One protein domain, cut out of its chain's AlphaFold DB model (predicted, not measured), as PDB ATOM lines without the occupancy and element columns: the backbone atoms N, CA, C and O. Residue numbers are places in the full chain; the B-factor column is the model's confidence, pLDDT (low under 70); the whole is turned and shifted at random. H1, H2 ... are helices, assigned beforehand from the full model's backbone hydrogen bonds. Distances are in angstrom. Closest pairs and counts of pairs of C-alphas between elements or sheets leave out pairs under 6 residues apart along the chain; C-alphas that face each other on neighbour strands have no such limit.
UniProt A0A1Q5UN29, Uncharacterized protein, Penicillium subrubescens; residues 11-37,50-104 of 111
ATOM      1  N   MET A  11      39.582  73.049  81.368       65.81
ATOM      2  CA  MET A  11      38.172  72.947  81.754       65.81
ATOM      3  C   MET A  11      37.727  71.485  81.873       65.81
ATOM      4  O   MET A  11      37.004  71.124  82.804       65.81
ATOM      5  N   ALA A  12      38.193  70.626  80.965       67.19
ATOM      6  CA  ALA A  12      37.874  69.205  80.981       67.19
ATOM      7  C   ALA A  12      38.529  68.492  82.178       67.19
ATOM      8  O   ALA A  12      37.886  67.677  82.839       67.19
ATOM      9  N   CYS A  13      39.762  68.869  82.529       70.50
ATOM     10  CA  CYS A  13      40.440  68.389  83.736       70.50
ATOM     11  C   CYS A  13      39.719  68.803  85.028       70.50
ATOM     12  O   CYS A  13      39.583  67.986  85.940       70.50
ATOM     13  N   ILE A  14      39.228  70.046  85.110       74.12
ATOM     14  CA  ILE A  14      38.436  70.524  86.255       74.12
ATOM     15  C   ILE A  14      37.145  69.712  86.381       74.12
ATOM     16  O   ILE A  14      36.803  69.267  87.475       74.12
ATOM     17  N   TRP A  15      36.447  69.488  85.267       72.62
ATOM     18  CA  TRP A  15      35.196  68.737  85.261       72.62
ATOM     19  C   TRP A  15      35.390  67.279  85.705       72.62
ATOM     20  O   TRP A  15      34.681  66.819  86.600       72.62
ATOM     21  N   ILE A  16      36.403  66.589  85.162       73.31
ATOM     22  CA  ILE A  16      36.787  65.241  85.613       73.31
ATOM     23  C   ILE A  16      37.103  65.265  87.112       73.31
ATOM     24  O   ILE A  16      36.614  64.420  87.853       73.31
ATOM     25  N   GLY A  17      37.857  66.263  87.581       76.88
ATOM     26  CA  GLY A  17      38.200  66.406  88.996       76.88
ATOM     27  C   GLY A  17      36.982  66.449  89.925       76.88
ATOM     28  O   GLY A  17      36.990  65.793  90.965       76.88
ATOM     29  N   VAL A  18      35.921  67.167  89.543       76.69
ATOM     30  CA  VAL A  18      34.677  67.253  90.330       76.69
ATOM     31  C   VAL A  18      33.968  65.898  90.410       76.69
ATOM     32  O   VAL A  18      33.576  65.473  91.498       76.69
ATOM     33  N   GLU A  19      33.844  65.187  89.288       77.31
ATOM     34  CA  GLU A  19      33.240  63.847  89.249       77.31
ATOM     35  C   GLU A  19      34.058  62.819  90.050       77.31
ATOM     36  O   GLU A  19      33.501  62.020  90.811       77.31
ATOM     37  N   GLU A  20      35.391  62.857  89.936       80.00
ATOM     38  CA  GLU A  20      36.281  61.962  90.684       80.00
ATOM     39  C   GLU A  20      36.214  62.214  92.189       80.00
ATOM     40  O   GLU A  20      36.228  61.262  92.973       80.00
ATOM     41  N   MET A  21      36.092  63.474  92.618       81.69
ATOM     42  CA  MET A  21      35.895  63.802  94.030       81.69
ATOM     43  C   MET A  21      34.598  63.196  94.578       81.69
ATOM     44  O   MET A  21      34.608  62.637  95.678       81.69
ATOM     45  N   GLY A  22      33.507  63.237  93.807       82.19
ATOM     46  CA  GLY A  22      32.246  62.607  94.199       82.19
ATOM     47  C   GLY A  22      32.366  61.083  94.310       82.19
ATOM     48  O   GLY A  22      31.945  60.474  95.298       82.19
ATOM     49  N   ARG A  23      33.015  60.442  93.332       81.81
ATOM     50  CA  ARG A  23      33.224  58.985  93.341       81.81
ATOM     51  C   ARG A  23      34.148  58.533  94.468       81.81
ATOM     52  O   ARG A  23      33.877  57.510  95.099       81.81
ATOM     53  N   LEU A  24      35.194  59.308  94.757       84.19
ATOM     54  CA  LEU A  24      36.080  59.085  95.896       84.19
ATOM     55  C   LEU A  24      35.316  59.200  97.217       84.19
ATOM     56  O   LEU A  24      35.413  58.296  98.045       84.19
ATOM     57  N   GLY A  25      34.524  60.258  97.403       85.12
ATOM     58  CA  GLY A  25      33.713  60.427  98.610       85.12
ATOM     59  C   GLY A  25      32.738  59.263  98.812       85.12
ATOM     60  O   GLY A  25      32.629  58.725  99.913       85.12
ATOM     61  N   LEU A  26      32.101  58.789  97.737       84.25
ATOM     62  CA  LEU A  26      31.221  57.621  97.794       84.25
ATOM     63  C   LEU A  26      31.984  56.325  98.124       84.25
ATOM     64  O   LEU A  26      31.499  55.497  98.895       84.25
ATOM     65  N   ALA A  27      33.189  56.135  97.582       85.38
ATOM     66  CA  ALA A  27      34.045  55.001  97.928       85.38
ATOM     67  C   ALA A  27      34.479  55.043  99.404       85.38
ATOM     68  O   ALA A  27      34.443  54.017 100.085       85.38
ATOM     69  N   MET A  28      34.816  56.224  99.930       84.81
ATOM     70  CA  MET A  28      35.123  56.418 101.350       84.81
ATOM     71  C   MET A  28      33.916  56.138 102.245       84.81
ATOM     72  O   MET A  28      34.078  55.542 103.312       84.81
ATOM     73  N   TYR A  29      32.707  56.497 101.808       84.25
ATOM     74  CA  TYR A  29      31.479  56.114 102.500       84.25
ATOM     75  C   TYR A  29      31.329  54.588 102.542       84.25
ATOM     76  O   TYR A  29      31.103  54.030 103.614       84.25
ATOM     77  N   LYS A  30      31.548  53.887 101.420       81.31
ATOM     78  CA  LYS A  30      31.501  52.414 101.381       81.31
ATOM     79  C   LYS A  30      32.488  51.788 102.364       81.31
ATOM     80  O   LYS A  30      32.093  50.936 103.155       81.31
ATOM     81  N   VAL A  31      33.740  52.241 102.370       83.00
ATOM     82  CA  VAL A  31      34.747  51.769 103.333       83.00
ATOM     83  C   VAL A  31      34.292  52.053 104.767       83.00
ATOM     84  O   VAL A  31      34.326  51.156 105.605       83.00
ATOM     85  N   SER A  32      33.773  53.254 105.034       79.81
ATOM     86  CA  SER A  32      33.246  53.628 106.354       79.81
ATOM     87  C   SER A  32      32.074  52.738 106.791       79.81
ATOM     88  O   SER A  32      32.007  52.341 107.952       79.81
ATOM     89  N   SER A  33      31.175  52.372 105.872       75.44
ATOM     90  CA  SER A  33      30.046  51.470 106.135       75.44
ATOM     91  C   SER A  33      30.496  50.031 106.426       75.44
ATOM     92  O   SER A  33      29.972  49.400 107.341       75.44
ATOM     93  N   LEU A  34      31.529  49.535 105.734       76.25
ATOM     94  CA  LEU A  34      32.120  48.216 105.991       76.25
ATOM     95  C   LEU A  34      32.838  48.175 107.345       76.25
ATOM     96  O   LEU A  34      32.683  47.215 108.097       76.25
ATOM     97  N   CYS A  35      33.571  49.236 107.696       73.56
ATOM     98  CA  CYS A  35      34.170  49.378 109.024       73.56
ATOM     99  C   CYS A  35      33.113  49.434 110.140       73.56
ATOM    100  O   CYS A  35      33.390  48.987 111.251       73.56
ATOM    101  N   ARG A  36      31.914  49.961 109.852       72.25
ATOM    102  CA  ARG A  36      30.768  49.970 110.776       72.25
ATOM    103  C   ARG A  36      30.192  48.567 110.976       72.25
ATOM    104  O   ARG A  36      29.973  48.170 112.110       72.25
ATOM    105  N   ALA A  37      29.994  47.817 109.891       67.25
ATOM    106  CA  ALA A  37      29.421  46.468 109.928       67.25
ATOM    107  C   ALA A  37      30.326  45.433 110.622       67.25
ATOM    108  O   ALA A  37      29.826  44.477 111.200       67.25
ATOM    109  N   GLU A  50      28.731  59.525 106.747       78.56
ATOM    110  CA  GLU A  50      27.349  59.190 106.383       78.56
ATOM    111  C   GLU A  50      27.045  59.618 104.944       78.56
ATOM    112  O   GLU A  50      27.758  60.442 104.366       78.56
ATOM    113  N   LEU A  51      25.976  59.083 104.341       76.38
ATOM    114  CA  LEU A  51      25.559  59.547 103.009       76.38
ATOM    115  C   LEU A  51      25.135  61.016 103.059       76.38
ATOM    116  O   LEU A  51      25.352  61.757 102.105       76.38
ATOM    117  N   SER A  52      24.567  61.435 104.191       80.06
ATOM    118  CA  SER A  52      24.161  62.816 104.458       80.06
ATOM    119  C   SER A  52      25.332  63.813 104.423       80.06
ATOM    120  O   SER A  52      25.120  64.985 104.104       80.06
ATOM    121  N   ASP A  53      26.565  63.354 104.673       82.56
ATOM    122  CA  ASP A  53      27.780  64.174 104.619       82.56
ATOM    123  C   ASP A  53      28.270  64.433 103.179       82.56
ATOM    124  O   ASP A  53      29.077  65.335 102.945       82.56
ATOM    125  N   LEU A  54      27.782  63.669 102.195       83.69
ATOM    126  CA  LEU A  54      28.209  63.747 100.796       83.69
ATOM    127  C   LEU A  54      27.431  64.851 100.061       83.69
ATOM    128  O   LEU A  54      26.390  64.624  99.445       83.69
ATOM    129  N   GLN A  55      27.949  66.077 100.135       84.31
ATOM    130  CA  GLN A  55      27.372  67.273  99.506       84.31
ATOM    131  C   GLN A  55      27.794  67.433  98.041       84.31
ATOM    132  O   GLN A  55      28.360  68.446  97.634       84.31
ATOM    133  N   PHE A  56      27.552  66.397  97.251       78.56
ATOM    134  CA  PHE A  56      27.804  66.409  95.818       78.56
ATOM    135  C   PHE A  56      26.701  65.641  95.081       78.56
ATOM    136  O   PHE A  56      26.035  64.781  95.678       78.56
ATOM    137  N   PRO A  57      26.464  65.961  93.796       75.94
ATOM    138  CA  PRO A  57      25.538  65.205  92.963       75.94
ATOM    139  C   PRO A  57      25.962  63.736  92.868       75.94
ATOM    140  O   PRO A  57      27.132  63.395  93.057       75.94
ATOM    141  N   VAL A  58      25.007  62.857  92.565       75.00
ATOM    142  CA  VAL A  58      25.317  61.453  92.268       75.00
ATOM    143  C   VAL A  58      26.300  61.409  91.089       75.00
ATOM    144  O   VAL A  58      25.982  61.991  90.051       75.00
ATOM    145  N   PRO A  59      27.466  60.740  91.218       70.56
ATOM    146  CA  PRO A  59      28.401  60.618  90.111       70.56
ATOM    147  C   PRO A  59      27.698  59.921  88.952       70.56
ATOM    148  O   PRO A  59      27.206  58.798  89.111       70.56
ATOM    149  N   ASP A  60      27.662  60.558  87.786       66.94
ATOM    150  CA  ASP A  60      27.144  59.904  86.590       66.94
ATOM    151  C   ASP A  60      28.183  58.833  86.206       66.94
ATOM    152  O   ASP A  60      29.390  59.093  86.174       66.94
ATOM    153  N   SER A  61      27.773  57.574  86.019       57.28
ATOM    154  CA  SER A  61      28.679  56.408  85.942       57.28
ATOM    155  C   SER A  61      29.494  56.338  84.640       57.28
ATOM    156  O   SER A  61      29.866  55.259  84.168       57.28
ATOM    157  N   ARG A  62      29.702  57.476  83.992       64.38
ATOM    158  CA  ARG A  62      30.266  57.591  82.660       64.38
ATOM    159  C   ARG A  62      31.766  57.707  82.824       64.38
ATOM    160  O   ARG A  62      32.257  58.672  83.400       64.38
ATOM    161  N   GLN A  63      32.470  56.684  82.351       66.56
ATOM    162  CA  GLN A  63      33.913  56.473  82.482       66.56
ATOM    163  C   GLN A  63      34.721  57.471  81.639       66.56
ATOM    164  O   GLN A  63      35.559  57.096  80.830       66.56
ATOM    165  N   LEU A  64      34.456  58.766  81.800       71.50
ATOM    166  CA  LEU A  64      35.119  59.848  81.073       71.50
ATOM    167  C   LEU A  64      36.611  59.919  81.424       71.50
ATOM    168  O   LEU A  64      37.415  60.355  80.606       71.50
ATOM    169  N   TRP A  65      36.984  59.385  82.590       70.69
ATOM    170  CA  TRP A  65      38.366  59.142  83.009       70.69
ATOM    171  C   TRP A  65      39.093  58.051  82.205       70.69
ATOM    172  O   TRP A  65      40.315  57.955  82.302       70.69
ATOM    173  N   ASP A  66      38.378  57.214  81.446       73.38
ATOM    174  CA  ASP A  66      38.991  56.185  80.592       73.38
ATOM    175  C   ASP A  66      39.429  56.747  79.228       73.38
ATOM    176  O   ASP A  66      40.100  56.064  78.451       73.38
ATOM    177  N   ALA A  67      39.108  58.018  78.947       75.00
ATOM    178  CA  ALA A  67      39.578  58.712  77.759       75.00
ATOM    179  C   ALA A  67      41.114  58.770  77.738       75.00
ATOM    180  O   ALA A  67      41.763  59.264  78.662       75.00
ATOM    181  N   LYS A  68      41.711  58.290  76.647       72.94
ATOM    182  CA  LYS A  68      43.168  58.221  76.458       72.94
ATOM    183  C   LYS A  68      43.727  59.448  75.742       72.94
ATOM    184  O   LYS A  68      44.942  59.568  75.610       72.94
ATOM    185  N   SER A  69      42.857  60.333  75.254       73.81
ATOM    186  CA  SER A  69      43.227  61.567  74.556       73.81
ATOM    187  C   SER A  69      42.164  62.656  74.705       73.81
ATOM    188  O   SER A  69      40.987  62.371  74.930       73.81
ATOM    189  N   THR A  70      42.556  63.910  74.484       71.88
ATOM    190  CA  THR A  70      41.669  65.087  74.505       71.88
ATOM    191  C   THR A  70      40.576  65.012  73.440       71.88
ATOM    192  O   THR A  70      39.441  65.416  73.678       71.88
ATOM    193  N   LEU A  71      40.887  64.433  72.275       77.00
ATOM    194  CA  LEU A  71      39.912  64.198  71.209       77.00
ATOM    195  C   LEU A  71      38.845  63.179  71.631       77.00
ATOM    196  O   LEU A  71      37.660  63.372  71.366       77.00
ATOM    197  N   GLU A  72      39.262  62.088  72.272       78.06
ATOM    198  CA  GLU A  72      38.356  61.064  72.793       78.06
ATOM    199  C   GLU A  72      37.482  61.622  73.918       78.06
ATOM    200  O   GLU A  72      36.266  61.443  73.892       78.06
ATOM    201  N   LEU A  73      38.076  62.394  74.830       76.38
ATOM    202  CA  LEU A  73      37.347  63.087  75.883       76.38
ATOM    203  C   LEU A  73      36.312  64.063  75.310       76.38
ATOM    204  O   LEU A  73      35.158  64.040  75.723       76.38
ATOM    205  N   GLY A  74      36.689  64.868  74.313       75.38
ATOM    206  CA  GLY A  74      35.776  65.787  73.631       75.38
ATOM    207  C   GLY A  74      34.607  65.070  72.949       75.38
ATOM    208  O   GLY A  74      33.474  65.545  73.011       75.38
ATOM    209  N   ARG A  75      34.841  63.892  72.354       78.19
ATOM    210  CA  ARG A  75      33.767  63.055  71.788       78.19
ATOM    211  C   ARG A  75      32.829  62.532  72.866       78.19
ATOM    212  O   ARG A  75      31.617  62.616  72.693       78.19
ATOM    213  N   LEU A  76      33.370  62.011  73.966       77.25
ATOM    214  CA  LEU A  76      32.552  61.502  75.062       77.25
ATOM    215  C   LEU A  76      31.745  62.627  75.730       77.25
ATOM    216  O   LEU A  76      30.569  62.428  76.006       77.25
ATOM    217  N   LEU A  77      32.327  63.821  75.893       75.00
ATOM    218  CA  LEU A  77      31.631  65.021  76.377       75.00
ATOM    219  C   LEU A  77      30.540  65.498  75.409       75.00
ATOM    220  O   LEU A  77      29.483  65.942  75.845       75.00
ATOM    221  N   HIS A  78      30.759  65.398  74.097       74.44
ATOM    222  CA  HIS A  78      29.738  65.751  73.107       74.44
ATOM    223  C   HIS A  78      28.547  64.782  73.138       74.44
ATOM    224  O   HIS A  78      27.398  65.208  73.060       74.44
ATOM    225  N   VAL A  79      28.816  63.482  73.300       74.19
ATOM    226  CA  VAL A  79      27.774  62.467  73.525       74.19
ATOM    227  C   VAL A  79      27.064  62.702  74.865       74.19
ATOM    228  O   VAL A  79      25.849  62.530  74.952       74.19
ATOM    229  N   ASP A  80      27.801  63.128  75.893       69.19
ATOM    230  CA  ASP A  80      27.268  63.445  77.219       69.19
ATOM    231  C   ASP A  80      26.319  64.648  77.201       69.19
ATOM    232  O   ASP A  80      25.229  64.570  77.765       69.19
ATOM    233  N   ALA A  81      26.686  65.718  76.491       66.88
ATOM    234  CA  ALA A  81      25.890  66.939  76.375       66.88
ATOM    235  C   ALA A  81      24.498  66.712  75.754       66.88
ATOM    236  O   ALA A  81      23.604  67.535  75.940       66.88
ATOM    237  N   GLY A  82      24.309  65.609  75.019       62.19
ATOM    238  CA  GLY A  82      23.028  65.217  74.427       62.19
ATOM    239  C   GLY A  82      22.148  64.320  75.306       62.19
ATOM    240  O   GLY A  82      21.035  63.992  74.896       62.19
ATOM    241  N   ARG A  83      22.618  63.886  76.483       63.47
ATOM    242  CA  ARG A  83      21.840  63.062  77.424       63.47
ATOM    243  C   ARG A  83      21.275  63.919  78.550       63.47
ATOM    244  O   ARG A  83      21.939  64.834  79.025       63.47
ATOM    245  N   GLU A  84      20.084  63.566  79.033       61.00
ATOM    246  CA  GLU A  84      19.538  64.150  80.260       61.00
ATOM    247  C   GLU A  84      20.518  63.906  81.416       61.00
ATOM    248  O   GLU A  84      20.783  62.765  81.806       61.00
ATOM    249  N   ARG A  85      21.109  64.992  81.915       63.28
ATOM    250  CA  ARG A  85      21.872  65.023  83.160       63.28
ATOM    251  C   ARG A  85      20.955  65.529  84.253       63.28
ATOM    252  O   ARG A  85      20.255  66.521  84.057       63.28
ATOM    253  N   LEU A  86      21.001  64.877  85.412       62.81
ATOM    254  CA  LEU A  86      20.472  65.485  86.626       62.81
ATOM    255  C   LEU A  86      21.256  66.776  86.853       62.81
ATOM    256  O   LEU A  86      22.492  66.766  86.833       62.81
ATOM    257  N   ASP A  87      20.547  67.895  86.981       65.62
ATOM    258  CA  ASP A  87      21.202  69.183  87.160       65.62
ATOM    259  C   ASP A  87      21.984  69.140  88.474       65.62
ATOM    260  O   ASP A  87      21.409  69.029  89.555       65.62
ATOM    261  N   ALA A  88      23.309  69.222  88.381       63.97
ATOM    262  CA  ALA A  88      24.186  69.251  89.545       63.97
ATOM    263  C   ALA A  88      23.919  70.478  90.438       63.97
ATOM    264  O   ALA A  88      24.288  70.471  91.615       63.97
ATOM    265  N   ARG A  89      23.282  71.526  89.896       66.25
ATOM    266  CA  ARG A  89      22.839  72.708  90.648       66.25
ATOM    267  C   ARG A  89      21.573  72.449  91.452       66.25
ATOM    268  O   ARG A  89      21.322  73.171  92.416       66.25
ATOM    269  N   ASP A  90      20.793  71.439  91.078       76.25
ATOM    270  CA  ASP A  90      19.635  71.015  91.843       76.25
ATOM    271  C   ASP A  90      20.096  70.154  93.023       76.25
ATOM    272  O   ASP A  90      20.388  68.961  92.903       76.25
ATOM    273  N   MET A  91      20.156  70.792  94.194       69.31
ATOM    274  CA  MET A  91      20.495  70.141  95.460       69.31
ATOM    275  C   MET A  91      19.543  68.989  95.806       69.31
ATOM    276  O   MET A  91      19.922  68.120  96.590       69.31
ATOM    277  N   GLY A  92      18.341  68.938  95.217       71.12
ATOM    278  CA  GLY A  92      17.419  67.812  95.357       71.12
ATOM    279  C   GLY A  92      17.983  66.490  94.823       71.12
ATOM    280  O   GLY A  92      17.610  65.430  95.320       71.12
ATOM    281  N   ASN A  93      18.937  66.552  93.888       70.50
ATOM    282  CA  ASN A  93      19.570  65.386  93.262       70.50
ATOM    283  C   ASN A  93      20.900  64.984  93.927       70.50
ATOM    284  O   ASN A  93      21.633  64.136  93.409       70.50
ATOM    285  N   TRP A  94      21.262  65.614  95.048       81.50
ATOM    286  CA  TRP A  94      22.519  65.336  95.740       81.50
ATOM    287  C   TRP A  94      22.451  64.058  96.567       81.50
ATOM    288  O   TRP A  94      21.405  63.680  97.102       81.50
ATOM    289  N   ILE A  95      23.609  63.414  96.737       78.44
ATOM    290  CA  ILE A  95      23.714  62.191  97.538       78.44
ATOM    291  C   ILE A  95      23.269  62.442  98.980       78.44
ATOM    292  O   ILE A  95      22.607  61.585  99.558       78.44
ATOM    293  N   SER A  96      23.530  63.625  99.537       80.50
ATOM    294  CA  SER A  96      23.086  63.999 100.882       80.50
ATOM    295  C   SER A  96      21.565  63.958 101.079       80.50
ATOM    296  O   SER A  96      21.097  63.690 102.190       80.50
ATOM    297  N   VAL A  97      20.777  64.193 100.024       75.88
ATOM    298  CA  VAL A  97      19.307  64.137 100.062       75.88
ATOM    299  C   VAL A  97      18.820  62.699  99.909       75.88
ATOM    300  O   VAL A  97      18.001  62.245 100.709       75.88
ATOM    301  N   CYS A  98      19.389  61.947  98.963       65.94
ATOM    302  CA  CYS A  98      19.116  60.516  98.794       65.94
ATOM    303  C   CYS A  98      19.523  59.694 100.029       65.94
ATOM    304  O   CYS A  98      18.837  58.744 100.408       65.94
ATOM    305  N   GLY A  99      20.611  60.083 100.694       63.53
ATOM    306  CA  GLY A  99      21.150  59.439 101.888       63.53
ATOM    307  C   GLY A  99      20.155  59.378 103.036       63.53
ATOM    308  O   GLY A  99      19.988  58.324 103.638       63.53
ATOM    309  N   LYS A 100      19.403  60.461 103.261       64.81
ATOM    310  CA  LYS A 100      18.362  60.515 104.300       64.81
ATOM    311  C   LYS A 100      17.242  59.494 104.080       64.81
ATOM    312  O   LYS A 100      16.612  59.075 105.044       64.81
ATOM    313  N   VAL A 101      16.984  59.106 102.830       60.88
ATOM    314  CA  VAL A 101      15.967  58.104 102.471       60.88
ATOM    315  C   VAL A 101      16.542  56.688 102.554       60.88
ATOM    316  O   VAL A 101      15.874  55.776 103.035       60.88
ATOM    317  N   LEU A 102      17.789  56.501 102.113       60.38
ATOM    318  CA  LEU A 102      18.442  55.191 102.036       60.38
ATOM    319  C   LEU A 102      18.984  54.693 103.385       60.38
ATOM    320  O   LEU A 102      18.993  53.486 103.623       60.38
ATOM    321  N   GLU A 103      19.386  55.586 104.292       61.75
ATOM    322  CA  GLU A 103      19.853  55.217 105.638       61.75
ATOM    323  C   GLU A 103      18.732  54.629 106.513       61.75
ATOM    324  O   GLU A 103      19.005  53.820 107.395       61.75
ATOM    325  N   VAL A 104      17.464  54.943 106.218       55.78
ATOM    326  CA  VAL A 104      16.286  54.401 106.924       55.78
ATOM    327  C   VAL A 104      15.973  52.948 106.516       55.78
ATOM    328  O   VAL A 104      15.271  52.245 107.239       55.78
TER     329      VAL A 104
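What this domain is: This is residues 11 to 37 and 50 to 104 of the 111 residues of an uncharacterized protein of Penicillium subrubescens (UniProt A0A1Q5UN29). A loose, three-sided frame: the long helix H1 makes one long side, the shorter H2 stands crosswise near its first end, and the link of residues 82 to 94 leads back along the other long side to H3, which points much the same way as H1. The stretch of residues 50 to 69, with no named element, runs back between the two long sides towards H2. The printed part has 82 residues, with three named helices in the order H1, H2, H3 and no named strand; the class is all helix. The whole is only just loose, close to compact, with a radius of gyration of the C-alphas of 14.4 A, and its outline is elongated, with spans of 43 by 26 by 17 A.

Where its parts are: H1 is residues 11 to 37, 39.6 A from first to last C-alpha; C-alpha 11 is at (38.172, 72.947, 81.754) and C-alpha 37 at (29.421, 46.468, 109.928). Residues 38 to 49 are not printed. Residues 50 to 69 hold no named element. H2 is residues 70 to 81, 16.0 A from first to last C-alpha. Residues 82 to 94 follow, again with no named element. H3 is residues 95 to 104, 14.3 A from first to last C-alpha, and C-alpha 104 is at (16.286, 54.401, 106.924).

How they stand to each other: H1 and H2 are close but not clearly touching, with 1 pair of C-alphas within 8 A: the closest are those of Ala 12 and Leu 73, 8.0 A apart. Their lines are about perpendicular, at 74 degrees, and their centres are 22.1 A apart. H3 is apart from H1 and from H2. In H1 and H2 every O i to N i+4 pair is within hydrogen-bond range; in H3 3 of 6 are, beside 4 of 7 O i to N i+3 pairs.

The domain as a whole: The two C-alphas farthest apart are those of Leu 71 and Val 104, at 43.9 A, while the C-alphas of Met 11 and Val 104, the first and last printed, are 38.2 A apart. Across the cut, C-alphas 37 and 50 are 13.4 A apart; the link from H1 to H2 crosses this cut. The link from H2 to H3, 13 residues, is long. The mean pLDDT of the printed part is 73.3, and 25 residues are under 70: residues 11 to 12, 37, 60 to 63, 80 to 89, 91 and 98 to 104. The mean pLDDT of H3 is 67.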